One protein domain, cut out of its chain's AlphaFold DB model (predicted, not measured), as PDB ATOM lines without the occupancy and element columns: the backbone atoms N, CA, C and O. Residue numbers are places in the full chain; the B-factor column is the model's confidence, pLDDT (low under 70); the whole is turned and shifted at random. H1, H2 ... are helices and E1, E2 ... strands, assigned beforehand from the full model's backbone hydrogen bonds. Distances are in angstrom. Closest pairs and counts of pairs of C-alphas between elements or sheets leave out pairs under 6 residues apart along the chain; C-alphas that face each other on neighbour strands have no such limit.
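AT A GLANCE: This is residues 40 to 160 of the 371 residues of an uncharacterized protein of Bacteroidales bacterium (UniProt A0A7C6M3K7). A twisted sheet of six strands forms a wall with two helices over one face, H2 covering mostly E4 and E5 and H1 meeting the end of H2 at a corner; the other face has no named helix. A long stretch without a named element, residues 52 to 78, joins H1 to the edge strand E1. The printed part has 121 residues, with two named helices and six named strands in the order H1 E1 H2 E2 E3 E4 E5 E6. The sheet is mixed, in the order E1 E6 E5 E4 E3 E2, and the class is mixed, helices and strands, in two layers. The whole is compact, with a radius of gyration of the C-alphas of 13.8 A, and flat, spanning 39 by 35 by 19 A.

HOW THE PARTS SIT: H1, residues 40 to 51, touches H2, residues 87 to 98, with its residues 47 to 51 alone; their closest C-alphas are those of Arg 50 and His 97, 5.6 A apart. They run opposite ways at a steep tilt of 54 degrees and lie on the same face of the sheet. H1 has a height over the sheet of 9.7 A and lies over E4, residues 124 to 132; on the local plane it runs slantwise to that strand at 31 degrees, only just. E1, residues 79 to 84, is an edge strand and parallel to E6, residues 150 to 156, with N 82 and O 153 2.8 A apart. H2 is on the sheet; its closest C-alphas to E5, residues 135 to 142, are those of Ala 87 and Tyr 136, 5.2 A apart. E2, residues 109 to 111, is the other edge strand and begins a meander, E2 E3 E4 E5 E6, each strand the antiparallel neighbour of the one before. It forms a hairpin with E3, residues 114 to 118, with N 114 and O 111 3.0 A apart. The next hairpins are E3 and E4, with N 117 and O 125 at 2.8 A, E4 and E5, with N 128 and O 138 at 2.9 A, and E5 and E6, with N 139 and O 152 at 2.8 A. In H1 and H2 every O i to N i+4 pair is within hydrogen-bond range.

IN THESE COORDINATES: H1 begins at C-alpha 40, (192.317, 182.025, 160.480), and is 16.6 A long; H2 is 15.7 A long. E4, the longest strand, measures 24.5 A, E5 20.7 A, E6 19.9 A and E1 16.0 A. E6 ends at C-alpha 156, (182.682, 176.142, 129.625).

THE WHOLE: The C-alphas of Glu 58 and Ala 133 are the two farthest apart, 39.6 A. The printed part has no cut, and the link from H1 to E1 is long, 27 residues. The mean pLDDT of the printed part is 75.7; 38 residues are under 70, among them residues 53 to 68 and 101 to 112.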
ATOM      1  N   ASN A  40     191.884 181.845 161.861       73.44
ATOM      2  CA  ASN A  40     192.317 182.025 160.480       73.44
ATOM      3  C   ASN A  40     193.063 180.801 159.949       73.44
ATOM      4  O   ASN A  40     192.893 180.433 158.786       73.44
ATOM      5  N   TYR A  41     193.835 180.133 160.806       67.88
ATOM      6  CA  TYR A  41     194.512 178.892 160.453       67.88
ATOM      7  C   TYR A  41     193.511 177.767 160.174       67.88
ATOM      8  O   TYR A  41     193.678 177.016 159.213       67.88
ATOM      9  N   GLU A  42     192.450 177.661 160.980       65.94
ATOM     10  CA  GLU A  42     191.404 176.652 160.782       65.94
ATOM     11  C   GLU A  42     190.666 176.858 159.457       65.94
ATOM     12  O   GLU A  42     190.511 175.903 158.691       65.94
ATOM     13  N   ARG A  43     190.312 178.110 159.140       72.25
ATOM     14  CA  ARG A  43     189.691 178.483 157.860       72.25
ATOM     15  C   ARG A  43     190.601 178.170 156.669       72.25
ATOM     16  O   ARG A  43     190.159 177.544 155.708       72.25
ATOM     17  N   ALA A  44     191.884 178.531 156.741       70.69
ATOM     18  CA  ALA A  44     192.849 178.216 155.686       70.69
ATOM     19  C   ALA A  44     193.015 176.701 155.487       70.69
ATOM     20  O   ALA A  44     193.053 176.221 154.353       70.69
ATOM     21  N   ALA A  45     193.105 175.939 156.580       66.38
ATOM     22  CA  ALA A  45     193.264 174.488 156.535       66.38
ATOM     23  C   ALA A  45     192.033 173.788 155.946       66.38
ATOM     24  O   ALA A  45     192.187 172.845 155.171       66.38
ATOM     25  N   GLU A  46     190.829 174.263 156.267       68.81
ATOM     26  CA  GLU A  46     189.583 173.782 155.673       68.81
ATOM     27  C   GLU A  46     189.598 173.936 154.146       68.81
ATOM     28  O   GLU A  46     189.357 172.968 153.421       68.81
ATOM     29  N   ILE A  47     189.958 175.120 153.644       74.25
ATOM     30  CA  ILE A  47     190.021 175.386 152.203       74.25
ATOM     31  C   ILE A  47     191.130 174.591 151.517       74.25
ATOM     32  O   ILE A  47     190.930 174.051 150.429       74.25
ATOM     33  N   ALA A  48     192.282 174.452 152.168       70.44
ATOM     34  CA  ALA A  48     193.380 173.642 151.662       70.44
ATOM     35  C   ALA A  48     192.960 172.182 151.425       70.44
ATOM     36  O   ALA A  48     193.339 171.612 150.408       70.44
ATOM     37  N   ILE A  49     192.148 171.611 152.324       62.78
ATOM     38  CA  ILE A  49     191.622 170.238 152.226       62.78
ATOM     39  C   ILE A  49     190.538 170.124 151.147       62.78
ATOM     40  O   ILE A  49     190.452 169.107 150.461       62.78
ATOM     41  N   ARG A  50     189.699 171.153 150.990       67.00
ATOM     42  CA  ARG A  50     188.652 171.164 149.960       67.00
ATOM     43  C   ARG A  50     189.212 171.283 148.554       67.00
ATOM     44  O   ARG A  50     188.650 170.675 147.652       67.00
ATOM     45  N   LEU A  51     190.280 172.057 148.366       69.94
ATOM     46  CA  LEU A  51     190.858 172.345 147.051       69.94
ATOM     47  C   LEU A  51     192.014 171.424 146.677       69.94
ATOM     48  O   LEU A  51     192.224 171.165 145.493       69.94
ATOM     49  N   PHE A  52     192.752 170.906 147.660       71.00
ATOM     50  CA  PHE A  52     193.914 170.059 147.422       71.00
ATOM     51  C   PHE A  52     193.943 168.845 148.346       71.00
ATOM     52  O   PHE A  52     193.518 168.880 149.499       71.00
ATOM     53  N   ASN A  53     194.589 167.785 147.875       59.97
ATOM     54  CA  ASN A  53     195.039 166.670 148.695       59.97
ATOM     55  C   ASN A  53     196.230 167.114 149.567       59.97
ATOM     56  O   ASN A  53     197.328 166.579 149.435       59.97
ATOM     57  N   CYS A  54     196.049 168.138 150.416       56.22
ATOM     58  CA  CYS A  54     197.073 168.666 151.331       56.22
ATOM     59  C   CYS A  54     196.571 168.948 152.767       56.22
ATOM     60  O   CYS A  54     195.378 169.122 153.009       56.22
ATOM     61  N   ASN A  55     197.504 168.986 153.722       53.44
ATOM     62  CA  ASN A  55     197.298 169.541 155.058       53.44
ATOM     63  C   ASN A  55     198.346 170.640 155.269       53.44
ATOM     64  O   ASN A  55     199.520 170.436 154.975       53.44
ATOM     65  N   LEU A  56     197.935 171.782 155.819       53.91
ATOM     66  CA  LEU A  56     198.820 172.897 156.154       53.91
ATOM     67  C   LEU A  56     199.673 172.636 157.416       53.91
ATOM     68  O   LEU A  56     200.379 173.527 157.869       53.91
ATOM     69  N   GLY A  57     199.625 171.451 158.029       50.84
ATOM     70  CA  GLY A  57     200.443 171.113 159.204       50.84
ATOM     71  C   GLY A  57     201.948 171.075 158.913       50.84
ATOM     72  O   GLY A  57     202.726 171.671 159.656       50.84
ATOM     73  N   GLU A  58     202.342 170.458 157.798       48.81
ATOM     74  CA  GLU A  58     203.730 170.384 157.323       48.81
ATOM     75  C   GLU A  58     203.780 170.662 155.811       48.81
ATOM     76  O   GLU A  58     202.860 170.251 155.098       48.81
ATOM     77  N   PRO A  59     204.818 171.349 155.293       53.38
ATOM     78  CA  PRO A  59     204.958 171.587 153.860       53.38
ATOM     79  C   PRO A  59     205.003 170.248 153.110       53.38
ATOM     80  O   PRO A  59     205.822 169.388 153.457       53.38
ATOM     81  N   PRO A  60     204.152 170.031 152.096       52.66
ATOM     82  CA  PRO A  60     204.118 168.754 151.408       52.66
ATOM     83  C   PRO A  60     205.411 168.556 150.598       52.66
ATOM     84  O   PRO A  60     205.886 169.468 149.923       52.66
ATOM     85  N   LEU A  61     205.985 167.347 150.664       52.47
ATOM     86  CA  LEU A  61     207.215 166.975 149.939       52.47
ATOM     87  C   LEU A  61     207.051 167.057 148.412       52.47
ATOM     88  O   LEU A  61     208.031 167.221 147.688       52.47
ATOM     89  N   THR A  62     205.816 166.936 147.929       58.28
ATOM     90  CA  THR A  62     205.417 167.080 146.528       58.28
ATOM     91  C   THR A  62     204.259 168.070 146.428       58.28
ATOM     92  O   THR A  62     203.466 168.156 147.368       58.28
ATOM     93  N   PRO A  63     204.103 168.802 145.309       64.19
ATOM     94  CA  PRO A  63     202.932 169.644 145.104       64.19
ATOM     95  C   PRO A  63     201.661 168.801 145.258       64.19
ATOM     96  O   PRO A  63     201.563 167.754 144.616       64.19
ATOM     97  N   PRO A  64     200.711 169.207 146.109       64.94
ATOM     98  CA  PRO A  64     199.515 168.415 146.315       64.94
ATOM     99  C   PRO A  64     198.627 168.473 145.078       64.94
ATOM    100  O   PRO A  64     198.496 169.518 144.432       64.94
ATOM    101  N   GLU A  65     198.029 167.333 144.757       67.00
ATOM    102  CA  GLU A  65     197.063 167.222 143.672       67.00
ATOM    103  C   GLU A  65     195.779 167.984 144.025       67.00
ATOM    104  O   GLU A  65     195.380 167.992 145.195       67.00
ATOM    105  N   PRO A  66     195.125 168.632 143.050       67.62
ATOM    106  CA  PRO A  66     193.833 169.262 143.280       67.62
ATOM    107  C   PRO A  66     192.743 168.203 143.532       67.62
ATOM    108  O   PRO A  66     192.819 167.077 143.041       67.62
ATOM    109  N   THR A  67     191.698 168.557 144.277       57.78
ATOM    110  CA  THR A  67     190.515 167.688 144.487       57.78
ATOM    111  C   THR A  67     189.552 167.681 143.294       57.78
ATOM    112  O   THR A  67     188.702 166.792 143.149       57.78
ATOM    113  N   SER A  68     189.667 168.699 142.445       64.62
ATOM    114  CA  SER A  68     188.843 168.929 141.267       64.62
ATOM    115  C   SER A  68     189.649 169.660 140.204       64.62
ATOM    116  O   SER A  68     190.510 170.480 140.511       64.62
ATOM    117  N   GLY A  69     189.370 169.340 138.948       71.19
ATOM    118  CA  GLY A  69     190.108 169.881 137.823       71.19
ATOM    119  C   GLY A  69     191.437 169.190 137.540       71.19
ATOM    120  O   GLY A  69     191.983 168.451 138.360       71.19
ATOM    121  N   ILE A  70     191.942 169.425 136.335       71.25
ATOM    122  CA  ILE A  70     193.172 168.826 135.808       71.25
ATOM    123  C   ILE A  70     194.002 169.885 135.095       71.25
ATOM    124  O   ILE A  70     193.490 170.920 134.682       71.25
ATOM    125  N   VAL A  71     195.297 169.633 134.944       77.56
ATOM    126  CA  VAL A  71     196.167 170.493 134.138       77.56
ATOM    127  C   VAL A  71     195.961 170.139 132.667       77.56
ATOM    128  O   VAL A  71     196.342 169.048 132.248       77.56
ATOM    129  N   LEU A  72     195.373 171.050 131.889       72.69
ATOM    130  CA  LEU A  72     195.174 170.849 130.446       72.69
ATOM    131  C   LEU A  72     196.408 171.190 129.618       72.69
ATOM    132  O   LEU A  72     196.665 170.575 128.585       72.69
ATOM    133  N   ASP A  73     197.193 172.155 130.090       76.06
ATOM    134  CA  ASP A  73     198.440 172.564 129.468       76.06
ATOM    135  C   ASP A  73     199.616 172.210 130.382       76.06
ATOM    136  O   ASP A  73     199.843 172.825 131.422       76.06
ATOM    137  N   ALA A  74     200.407 171.218 129.970       73.69
ATOM    138  CA  ALA A  74     201.579 170.772 130.717       73.69
ATOM    139  C   ALA A  74     202.637 171.879 130.916       73.69
ATOM    140  O   ALA A  74     203.480 171.757 131.808       73.69
ATOM    141  N   ALA A  75     202.605 172.963 130.128       76.50
ATOM    142  CA  ALA A  75     203.463 174.129 130.334       76.50
ATOM    143  C   ALA A  75     203.024 174.999 131.530       76.50
ATOM    144  O   ALA A  75     203.826 175.788 132.038       76.50
ATOM    145  N   THR A  76     201.794 174.832 132.028       81.06
ATOM    146  CA  THR A  76     201.223 175.564 133.167       81.06
ATOM    147  C   THR A  76     200.787 174.618 134.306       81.06
ATOM    148  O   THR A  76     199.625 174.582 134.696       81.06
ATOM    149  N   PRO A  77     201.720 173.902 134.970       80.00
ATOM    150  CA  PRO A  77     201.420 172.820 135.929       80.00
ATOM    151  C   PRO A  77     200.723 173.241 137.240       80.00
ATOM    152  O   PRO A  77     200.443 172.402 138.097       80.00
ATOM    153  N   ASN A  78     200.481 174.538 137.439       85.00
ATOM    154  CA  ASN A  78     199.758 175.084 138.593       85.00
ATOM    155  C   ASN A  78     198.395 175.681 138.212       85.00
ATOM    156  O   ASN A  78     197.730 176.237 139.089       85.00
ATOM    157  N   LEU A  79     198.026 175.605 136.930       85.75
ATOM    158  CA  LEU A  79     196.731 175.996 136.402       85.75
ATOM    159  C   LEU A  79     195.911 174.730 136.166       85.75
ATOM    160  O   LEU A  79     196.200 173.937 135.273       85.75
ATOM    161  N   TYR A  80     194.908 174.542 137.006       86.31
ATOM    162  CA  TYR A  80     193.937 173.470 136.880       86.31
ATOM    163  C   TYR A  80     192.711 174.027 136.175       86.31
ATOM    164  O   TYR A  80     192.260 175.119 136.502       86.31
ATOM    165  N   SER A  81     192.150 173.304 135.229       82.62
ATOM    166  CA  SER A  81     190.896 173.686 134.593       82.62
ATOM    167  C   SER A  81     189.759 172.927 135.261       82.62
ATOM    168  O   SER A  81     189.974 171.810 135.719       82.62
ATOM    169  N   ILE A  82     188.551 173.489 135.303       83.69
ATOM    170  CA  ILE A  82     187.309 172.803 135.696       83.69
ATOM    171  C   ILE A  82     186.232 173.131 134.659       83.69
ATOM    172  O   ILE A  82     185.980 174.305 134.396       83.69
ATOM    173  N   GLY A  83     185.614 172.108 134.068       81.38
ATOM    174  CA  GLY A  83     184.532 172.254 133.094       81.38
ATOM    175  C   GLY A  83     183.178 172.394 133.785       81.38
ATOM    176  O   GLY A  83     182.838 171.566 134.625       81.38
ATOM    177  N   LEU A  84     182.417 173.429 133.438       81.62
ATOM    178  CA  LEU A  84     181.117 173.751 134.039       81.62
ATOM    179  C   LEU A  84     180.099 174.144 132.960       81.62
ATOM    180  O   LEU A  84     180.472 174.493 131.842       81.62
ATOM    181  N   LYS A  85     178.805 174.108 133.279       80.62
ATOM    182  CA  LYS A  85     177.712 174.389 132.332       80.62
ATOM    183  C   LYS A  85     177.300 175.856 132.310       80.62
ATOM    184  O   LYS A  85     176.674 176.294 131.345       80.62
ATOM    185  N   SER A  86     177.582 176.611 133.374       79.38
ATOM    186  CA  SER A  86     177.226 178.030 133.441       79.38
ATOM    187  C   SER A  86     178.059 178.830 134.448       79.38
ATOM    188  O   SER A  86     178.775 178.280 135.289       79.38
ATOM    189  N   ALA A  87     177.930 180.158 134.384       84.81
ATOM    190  CA  ALA A  87     178.548 181.071 135.343       84.81
ATOM    191  C   ALA A  87     177.951 180.934 136.756       84.81
ATOM    192  O   ALA A  87     178.657 181.119 137.748       84.81
ATOM    193  N   GLU A  88     176.670 180.575 136.866       81.69
ATOM    194  CA  GLU A  88     176.020 180.276 138.146       81.69
ATOM    195  C   GLU A  88     176.630 179.032 138.796       81.69
ATOM    196  O   GLU A  88     176.911 179.049 139.993       81.69
ATOM    197  N   GLU A  89     176.892 177.981 138.015       78.12
ATOM    198  CA  GLU A  89     177.559 176.771 138.509       78.12
ATOM    199  C   GLU A  89     179.004 177.065 138.943       78.12
ATOM    200  O   GLU A  89     179.464 176.555 139.961       78.12
ATOM    201  N   ALA A  90     179.701 177.966 138.241       84.81
ATOM    202  CA  ALA A  90     181.028 178.446 138.639       84.81
ATOM    203  C   ALA A  90     181.020 179.162 139.994       84.81
ATOM    204  O   ALA A  90     181.891 178.919 140.833       84.81
ATOM    205  N   LEU A  91     180.011 179.999 140.241       85.19
ATOM    206  CA  LEU A  91     179.842 180.655 141.533       85.19
ATOM    207  C   LEU A  91     179.475 179.655 142.641       85.19
ATOM    208  O   LEU A  91     180.032 179.733 143.735       85.19
ATOM    209  N   GLN A  92     178.589 178.696 142.361       80.00
ATOM    210  CA  GLN A  92     178.232 177.630 143.307       80.00
ATOM    211  C   GLN A  92     179.438 176.754 143.653       80.00
ATOM    212  O   GLN A  92     179.643 176.414 144.818       80.00
ATOM    213  N   TRP A  93     180.271 176.423 142.665       84.31
ATOM    214  CA  TRP A  93     181.506 175.687 142.895       84.31
ATOM    215  C   TRP A  93     182.452 176.477 143.807       84.31
ATOM    216  O   TRP A  93     182.982 175.912 144.766       84.31
ATOM    217  N   PHE A  94     182.620 177.782 143.562       87.56
ATOM    218  CA  PHE A  94     183.425 178.650 144.420       87.56
ATOM    219  C   PHE A  94     182.892 178.685 145.862       87.56
ATOM    220  O   PHE A  94     183.665 178.473 146.795       87.56
ATOM    221  N   ASP A  95     181.586 178.864 146.061       81.31
ATOM    222  CA  ASP A  95     180.957 178.857 147.392       81.31
ATOM    223  C   ASP A  95     181.128 177.520 148.130       81.31
ATOM    224  O   ASP A  95     181.488 177.464 149.311       81.31
ATOM    225  N   ALA A  96     180.965 176.411 147.413       73.81
ATOM    226  CA  ALA A  96     181.126 175.089 147.989       73.81
ATOM    227  C   ALA A  96     182.581 174.805 148.411       73.81
ATOM    228  O   ALA A  96     182.809 174.249 149.490       73.81
ATOM    229  N   HIS A  97     183.567 175.205 147.602       75.94
ATOM    230  CA  HIS A  97     184.949 174.728 147.746       75.94
ATOM    231  C   HIS A  97     185.926 175.752 148.330       75.94
ATOM    232  O   HIS A  97     186.915 175.355 148.942       75.94
ATOM    233  N   CYS A  98     185.665 177.049 148.163       83.62
ATOM    234  CA  CYS A  98     186.609 178.121 148.489       83.62
ATOM    235  C   CYS A  98     186.183 178.987 149.681       83.62
ATOM    236  O   CYS A  98     186.981 179.803 150.144       83.62
ATOM    237  N   ILE A  99     184.957 178.811 150.186       81.50
ATOM    238  CA  ILE A  99     184.412 179.581 151.307       81.50
ATOM    239  C   ILE A  99     184.281 178.679 152.552       81.50
ATOM    240  O   ILE A  99     183.630 177.627 152.479       81.50
ATOM    241  N   PRO A 100     184.890 179.046 153.700       74.44
ATOM    242  CA  PRO A 100     184.768 178.282 154.941       74.44
ATOM    243  C   PRO A 100     183.303 178.113 155.355       74.44
ATOM    244  O   PRO A 100     182.509 179.048 155.233       74.44
ATOM    245  N   SER A 101     182.927 176.945 155.884       66.12
ATOM    246  CA  SER A 101     181.521 176.631 156.206       66.12
ATOM    247  C   SER A 101     180.837 177.660 157.113       66.12
ATOM    248  O   SER A 101     179.644 177.902 156.966       66.12
ATOM    249  N   GLY A 102     181.573 178.283 158.039       65.44
ATOM    250  CA  GLY A 102     181.037 179.298 158.958       65.44
ATOM    251  C   GLY A 102     180.873 180.703 158.361       65.44
ATOM    252  O   GLY A 102     180.458 181.621 159.075       65.44
ATOM    253  N   GLU A 103     181.234 180.895 157.089       68.00
ATOM    254  CA  GLU A 103     181.350 182.213 156.450       68.00
ATOM    255  C   GLU A 103     180.614 182.341 155.119       68.00
ATOM    256  O   GLU A 103     180.656 183.416 154.525       68.00
ATOM    257  N   ARG A 104     179.882 181.309 154.683       63.91
ATOM    258  CA  ARG A 104     179.072 181.357 153.450       63.91
ATOM    259  C   ARG A 104     178.112 182.551 153.411       63.91
ATOM    260  O   ARG A 104     177.997 183.215 152.390       63.91
ATOM    261  N   ASP A 105     177.549 182.925 154.559       57.53
ATOM    262  CA  ASP A 105     176.654 184.086 154.690       57.53
ATOM    263  C   ASP A 105     177.383 185.445 154.793       57.53
ATOM    264  O   ASP A 105     176.745 186.491 154.907       57.53
ATOM    265  N   LYS A 106     178.724 185.451 154.823       54.78
ATOM    266  CA  LYS A 106     179.567 186.621 155.135       54.78
ATOM    267  C   LYS A 106     180.538 187.000 154.019       54.78
ATOM    268  O   LYS A 106     181.357 187.892 154.226       54.78
ATOM    269  N   VAL A 107     180.492 186.348 152.858       54.53
ATOM    270  CA  VAL A 107     181.447 186.650 151.788       54.53
ATOM    271  C   VAL A 107     181.076 187.952 151.096       54.53
ATOM    272  O   VAL A 107     180.047 188.083 150.436       54.53
ATOM    273  N   PHE A 108     181.950 188.937 151.276       52.34
ATOM    274  CA  PHE A 108     181.827 190.260 150.692       52.34
ATOM    275  C   PHE A 108     182.312 190.244 149.235       52.34
ATOM    276  O   PHE A 108     183.427 189.812 148.943       52.34
ATOM    277  N   SER A 109     181.503 190.794 148.324       50.53
ATOM    278  CA  SER A 109     182.026 191.378 147.083       50.53
ATOM    279  C   SER A 109     182.902 192.561 147.494       50.53
ATOM    280  O   SER A 109     182.406 193.554 148.028       50.53
ATOM    281  N   SER A 110     184.219 192.422 147.334       47.56
ATOM    282  CA  SER A 110     185.157 193.507 147.653       47.56
ATOM    283  C   SER A 110     185.259 194.508 146.496       47.56
ATOM    284  O   SER A 110     185.470 195.700 146.720       47.56
ATOM    285  N   LEU A 111     185.017 194.029 145.269       51.34
ATOM    286  CA  LEU A 111     184.918 194.766 144.008       51.34
ATOM    287  C   LEU A 111     183.833 194.084 143.145       51.34
ATOM    288  O   LEU A 111     183.567 192.898 143.335       51.34
ATOM    289  N   GLN A 112     183.181 194.817 142.231       59.09
ATOM    290  CA  GLN A 112     181.922 194.415 141.560       59.09
ATOM    291  C   GLN A 112     181.912 193.030 140.874       59.09
ATOM    292  O   GLN A 112     180.826 192.508 140.665       59.09
ATOM    293  N   ASP A 113     183.069 192.412 140.624       74.44
ATOM    294  CA  ASP A 113     183.214 191.100 139.975       74.44
ATOM    295  C   ASP A 113     184.331 190.241 140.620       74.44
ATOM    296  O   ASP A 113     184.926 189.374 139.977       74.44
ATOM    297  N   GLU A 114     184.674 190.502 141.889       85.88
ATOM    298  CA  GLU A 114     185.753 189.802 142.596       85.88
ATOM    299  C   GLU A 114     185.388 189.472 144.053       85.88
ATOM    300  O   GLU A 114     185.048 190.345 144.864       85.88
ATOM    301  N   TYR A 115     185.504 188.188 144.389       86.06
ATOM    302  CA  TYR A 115     185.296 187.638 145.723       86.06
ATOM    303  C   TYR A 115     186.642 187.321 146.357       86.06
ATOM    304  O   TYR A 115     187.491 186.684 145.734       86.06
ATOM    305  N   HIS A 116     186.832 187.734 147.605       87.50
ATOM    306  CA  HIS A 116     188.086 187.540 148.321       87.50
ATOM    307  C   HIS A 116     187.823 186.958 149.708       87.50
ATOM    308  O   HIS A 116     186.998 187.476 150.458       87.50
ATOM    309  N   VAL A 117     188.544 185.891 150.040       86.81
ATOM    310  CA  VAL A 117     188.530 185.245 151.350       86.81
ATOM    311  C   VAL A 117     189.937 185.336 151.930       86.81
ATOM    312  O   VAL A 117     190.880 184.772 151.369       86.81
ATOM    313  N   ASP A 118     190.065 186.061 153.038       87.06
ATOM    314  CA  ASP A 118     191.338 186.344 153.700       87.06
ATOM    315  C   ASP A 118     191.504 185.510 154.982       87.06
ATOM    316  O   ASP A 118     190.653 185.528 155.885       87.06
ATOM    317  N   PHE A 119     192.628 184.798 155.063       83.69
ATOM    318  CA  PHE A 119     193.061 184.010 156.216       83.69
ATOM    319  C   PHE A 119     194.279 184.636 156.917       83.69
ATOM    320  O   PHE A 119     195.015 183.947 157.627       83.69
ATOM    321  N   GLY A 120     194.526 185.933 156.724       83.94
ATOM    322  CA  GLY A 120     195.629 186.652 157.348       83.94
ATOM    323  C   GLY A 120     196.985 186.102 156.904       83.94
ATOM    324  O   GLY A 120     197.259 185.939 155.716       83.94
ATOM    325  N   GLU A 121     197.855 185.780 157.861       80.88
ATOM    326  CA  GLU A 121     199.180 185.220 157.558       80.88
ATOM    327  C   GLU A 121     199.133 183.817 156.925       80.88
ATOM    328  O   GLU A 121     200.118 183.378 156.326       80.88
ATOM    329  N   HIS A 122     197.990 183.124 157.006       76.12
ATOM    330  CA  HIS A 122     197.816 181.770 156.468       76.12
ATOM    331  C   HIS A 122     197.392 181.750 154.999       76.12
ATOM    332  O   HIS A 122     197.322 180.672 154.405       76.12
ATOM    333  N   GLY A 123     197.182 182.923 154.395       86.81
ATOM    334  CA  GLY A 123     196.956 183.070 152.965       86.81
ATOM    335  C   GLY A 123     195.580 183.603 152.589       86.81
ATOM    336  O   GLY A 123     194.863 184.158 153.411       86.81
ATOM    337  N   SER A 124     195.208 183.429 151.324       90.19
ATOM    338  CA  SER A 124     193.926 183.886 150.794       90.19
ATOM    339  C   SER A 124     193.465 183.082 149.580       90.19
ATOM    340  O   SER A 124     194.254 182.426 148.888       90.19
ATOM    341  N   VAL A 125     192.164 183.157 149.307       91.06
ATOM    342  CA  VAL A 125     191.564 182.706 148.051       91.06
ATOM    343  C   VAL A 125     190.810 183.856 147.409       91.06
ATOM    344  O   VAL A 125     190.101 184.605 148.069       91.06
ATOM    345  N   THR A 126     190.989 184.018 146.104       92.12
ATOM    346  CA  THR A 126     190.333 185.066 145.319       92.12
ATOM    347  C   THR A 126     189.648 184.445 144.119       92.12
ATOM    348  O   THR A 126     190.279 183.671 143.404       92.12
ATOM    349  N   TYR A 127     188.395 184.800 143.869       92.69
ATOM    350  CA  TYR A 127     187.668 184.440 142.660       92.69
ATOM    351  C   TYR A 127     187.325 185.687 141.868       92.69
ATOM    352  O   TYR A 127     186.620 186.568 142.353       92.69
ATOM    353  N   LYS A 128     187.828 185.741 140.639       92.75
ATOM    354  CA  LYS A 128     187.533 186.801 139.685       92.75
ATOM    355  C   LYS A 128     186.542 186.286 138.650       92.75
ATOM    356  O   LYS A 128     186.839 185.320 137.944       92.75
ATOM    357  N   VAL A 129     185.397 186.948 138.552       90.69
ATOM    358  CA  VAL A 129     184.375 186.662 137.546       90.69
ATOM    359  C   VAL A 129     184.838 187.230 136.203       90.69
ATOM    360  O   VAL A 129     185.311 188.362 136.119       90.69
ATOM    361  N   GLU A 130     184.733 186.427 135.145       89.19
ATOM    362  CA  GLU A 130     185.040 186.853 133.773       89.19
ATOM    363  C   GLU A 130     183.812 186.731 132.860       89.19
ATOM    364  O   GLU A 130     183.580 187.611 132.035       89.19
ATOM    365  N   ASN A 131     183.013 185.669 133.026       86.25
ATOM    366  CA  ASN A 131     181.798 185.371 132.257       86.25
ATOM    367  C   ASN A 131     181.946 185.592 130.736       86.25
ATOM    368  O   ASN A 131     181.153 186.276 130.088       86.25
ATOM    369  N   THR A 132     183.005 185.020 130.166       87.81
ATOM    370  CA  THR A 132     183.315 185.062 128.734       87.81
ATOM    371  C   THR A 132     183.022 183.718 128.071       87.81
ATOM    372  O   THR A 132     182.936 182.687 128.734       87.81
ATOM    373  N   ALA A 133     182.963 183.703 126.736       83.75
ATOM    374  CA  ALA A 133     182.794 182.473 125.956       83.75
ATOM    375  C   ALA A 133     183.922 181.440 126.152       83.75
ATOM    376  O   ALA A 133     183.748 180.283 125.792       83.75
ATOM    377  N   SER A 134     185.075 181.848 126.688       85.25
ATOM    378  CA  SER A 134     186.213 180.964 126.955       85.25
ATOM    379  C   SER A 134     186.392 180.606 128.431       85.25
ATOM    380  O   SER A 134     187.157 179.698 128.741       85.25
ATOM    381  N   ARG A 135     185.752 181.341 129.352       91.31
ATOM    382  CA  ARG A 135     185.998 181.223 130.797       91.31
ATOM    383  C   ARG A 135     184.911 181.921 131.613       91.31
ATOM    384  O   ARG A 135     184.655 183.106 131.398       91.31
ATOM    385  N   TYR A 136     184.345 181.231 132.600       91.25
ATOM    386  CA  TYR A 136     183.413 181.807 133.576       91.25
ATOM    387  C   TYR A 136     184.127 182.604 134.667       91.25
ATOM    388  O   TYR A 136     183.661 183.677 135.051       91.25
ATOM    389  N   GLY A 137     185.293 182.141 135.113       93.19
ATOM    390  CA  GLY A 137     186.141 182.904 136.018       93.19
ATOM    391  C   GLY A 137     187.424 182.181 136.406       93.19
ATOM    392  O   GLY A 137     187.735 181.100 135.901       93.19
ATOM    393  N   MET A 138     188.184 182.810 137.293       94.38
ATOM    394  CA  MET A 138     189.496 182.343 137.729       94.38
ATOM    395  C   MET A 138     189.585 182.385 139.249       94.38
ATOM    396  O   MET A 138     189.454 183.450 139.855       94.38
ATOM    397  N   VAL A 139     189.877 181.241 139.861       94.88
ATOM    398  CA  VAL A 139     190.188 181.145 141.286       94.88
ATOM    399  C   VAL A 139     191.696 181.127 141.468       94.88
ATOM    400  O   VAL A 139     192.411 180.331 140.871       94.88
ATOM    401  N   THR A 140     192.201 182.019 142.306       94.25
ATOM    402  CA  THR A 140     193.593 182.064 142.737       94.25
ATOM    403  C   THR A 140     193.675 181.654 144.195       94.25
ATOM    404  O   THR A 140     193.033 182.266 145.042       94.25
ATOM    405  N   VAL A 141     194.525 180.671 144.484       90.75
ATOM    406  CA  VAL A 141     194.798 180.199 145.840       90.75
ATOM    407  C   VAL A 141     196.233 180.531 146.221       90.75
ATOM    408  O   VAL A 141     197.193 180.127 145.554       90.75
ATOM    409  N   LEU A 142     196.370 181.269 147.316       89.62
ATOM    410  CA  LEU A 142     197.637 181.672 147.904       89.62
ATOM    411  C   LEU A 142     197.689 181.161 149.335       89.62
ATOM    412  O   LEU A 142     197.306 181.867 150.251       89.62
ATOM    413  N   LEU A 143     198.182 179.942 149.531       82.25
ATOM    414  CA  LEU A 143     198.427 179.385 150.861       82.25
ATOM    415  C   LEU A 143     199.945 179.225 151.024       82.25
ATOM    416  O   LEU A 143     200.525 178.392 150.325       82.25
ATOM    417  N   PRO A 144     200.624 179.994 151.900       76.44
ATOM    418  CA  PRO A 144     202.088 180.016 151.981       76.44
ATOM    419  C   PRO A 144     202.725 178.633 152.155       76.44
ATOM    420  O   PRO A 144     203.763 178.341 151.565       76.44
ATOM    421  N   LYS A 145     202.068 177.733 152.898       68.56
ATOM    422  CA  LYS A 145     202.562 176.367 153.123       68.56
ATOM    423  C   LYS A 145     202.421 175.431 151.917       68.56
ATOM    424  O   LYS A 145     203.011 174.356 151.920       68.56
ATOM    425  N   LEU A 146     201.708 175.840 150.864       67.69
ATOM    426  CA  LEU A 146     201.685 175.149 149.569       67.69
ATOM    427  C   LEU A 146     202.865 175.512 148.666       67.69
ATOM    428  O   LEU A 146     203.005 174.934 147.590       67.69
ATOM    429  N   SER A 147     203.735 176.423 149.109       64.62
ATOM    430  CA  SER A 147     204.979 176.842 148.447       64.62
ATOM    431  C   SER A 147     204.810 177.557 147.097       64.62
ATOM    432  O   SER A 147     205.693 178.312 146.701       64.62
ATOM    433  N   VAL A 148     203.697 177.358 146.384       72.44
ATOM    434  CA  VAL A 148     203.438 177.924 145.056       72.44
ATOM    435  C   VAL A 148     201.981 178.361 144.942       72.44
ATOM    436  O   VAL A 148     201.075 177.664 145.399       72.44
ATOM    437  N   ARG A 149     201.753 179.503 144.283       81.88
ATOM    438  CA  ARG A 149     200.418 179.958 143.877       81.88
ATOM    439  C   ARG A 149     199.761 178.906 142.982       81.88
ATOM    440  O   ARG A 149     200.340 178.509 141.972       81.88
ATOM    441  N   LYS A 150     198.542 178.508 143.329       87.88
ATOM    442  CA  LYS A 150     197.717 177.592 142.536       87.88
ATOM    443  C   LYS A 150     196.540 178.347 141.931       87.88
ATOM    444  O   LYS A 150     196.093 179.348 142.497       87.88
ATOM    445  N   GLN A 151     196.068 177.903 140.774       92.19
ATOM    446  CA  GLN A 151     194.965 178.540 140.064       92.19
ATOM    447  C   GLN A 151     193.986 177.500 139.531       92.19
ATOM    448  O   GLN A 151     194.415 176.445 139.075       92.19
ATOM    449  N   PHE A 152     192.695 177.823 139.574       91.94
ATOM    450  CA  PHE A 152     191.641 177.065 138.912       91.94
ATOM    451  C   PHE A 152     190.954 177.958 137.882       91.94
ATOM    452  O   PHE A 152     190.364 178.976 138.250       91.94
ATOM    453  N   GLU A 153     191.026 177.605 136.604       92.94
ATOM    454  CA  GLU A 153     190.203 178.227 135.572       92.94
ATOM    455  C   GLU A 153     188.883 177.478 135.427       92.94
ATOM    456  O   GLU A 153     188.845 176.271 135.207       92.94
ATOM    457  N   LEU A 154     187.785 178.211 135.556       91.50
ATOM    458  CA  LEU A 154     186.441 177.675 135.420       91.50
ATOM    459  C   LEU A 154     186.009 177.912 133.975       91.50
ATOM    460  O   LEU A 154     185.742 179.055 133.592       91.50
ATOM    461  N   ILE A 155     186.020 176.865 133.157       87.25
ATOM    462  CA  ILE A 155     185.797 176.946 131.711       87.25
ATOM    463  C   ILE A 155     184.436 176.353 131.325       87.25
ATOM    464  O   ILE A 155     183.936 175.466 132.020       87.25
ATOM    465  N   PRO A 156     183.829 176.817 130.220       82.81
ATOM    466  CA  PRO A 156     182.682 176.142 129.625       82.81
ATOM    467  C   PRO A 156     182.998 174.679 129.324       82.81
ATOM    468  O   PRO A 156     184.083 174.359 128.830       82.81
ATOM    469  N   MET A 157     182.053 173.791 129.624       79.12
ATOM    470  CA  MET A 157     182.218 172.349 129.457       79.12
ATOM    471  C   MET A 157     182.513 171.963 128.003       79.12
ATOM    472  O   MET A 157     183.219 170.993 127.770       79.12
ATOM    473  N   GLU A 158     182.084 172.762 127.020       71.69
ATOM    474  CA  GLU A 158     182.385 172.549 125.600       71.69
ATOM    475  C   GLU A 158     183.880 172.663 125.265       71.69
ATOM    476  O   GLU A 158     184.322 172.137 124.240       71.69
ATOM    477  N   LEU A 159     184.644 173.375 126.101       74.31
ATOM    478  CA  LEU A 159     186.093 173.553 125.982       74.31
ATOM    479  C   LEU A 159     186.875 172.519 126.798       74.31
ATOM    480  O   LEU A 159     188.105 172.499 126.733       74.31
ATOM    481  N   TRP A 160     186.180 171.675 127.566       72.50
ATOM    482  CA  TRP A 160     186.792 170.582 128.302       72.50
ATOM    483  C   TRP A 160     187.327 169.529 127.318       72.50
ATOM    484  O   TRP A 160     186.587 169.082 126.435       72.50
TER     485      TRP A 160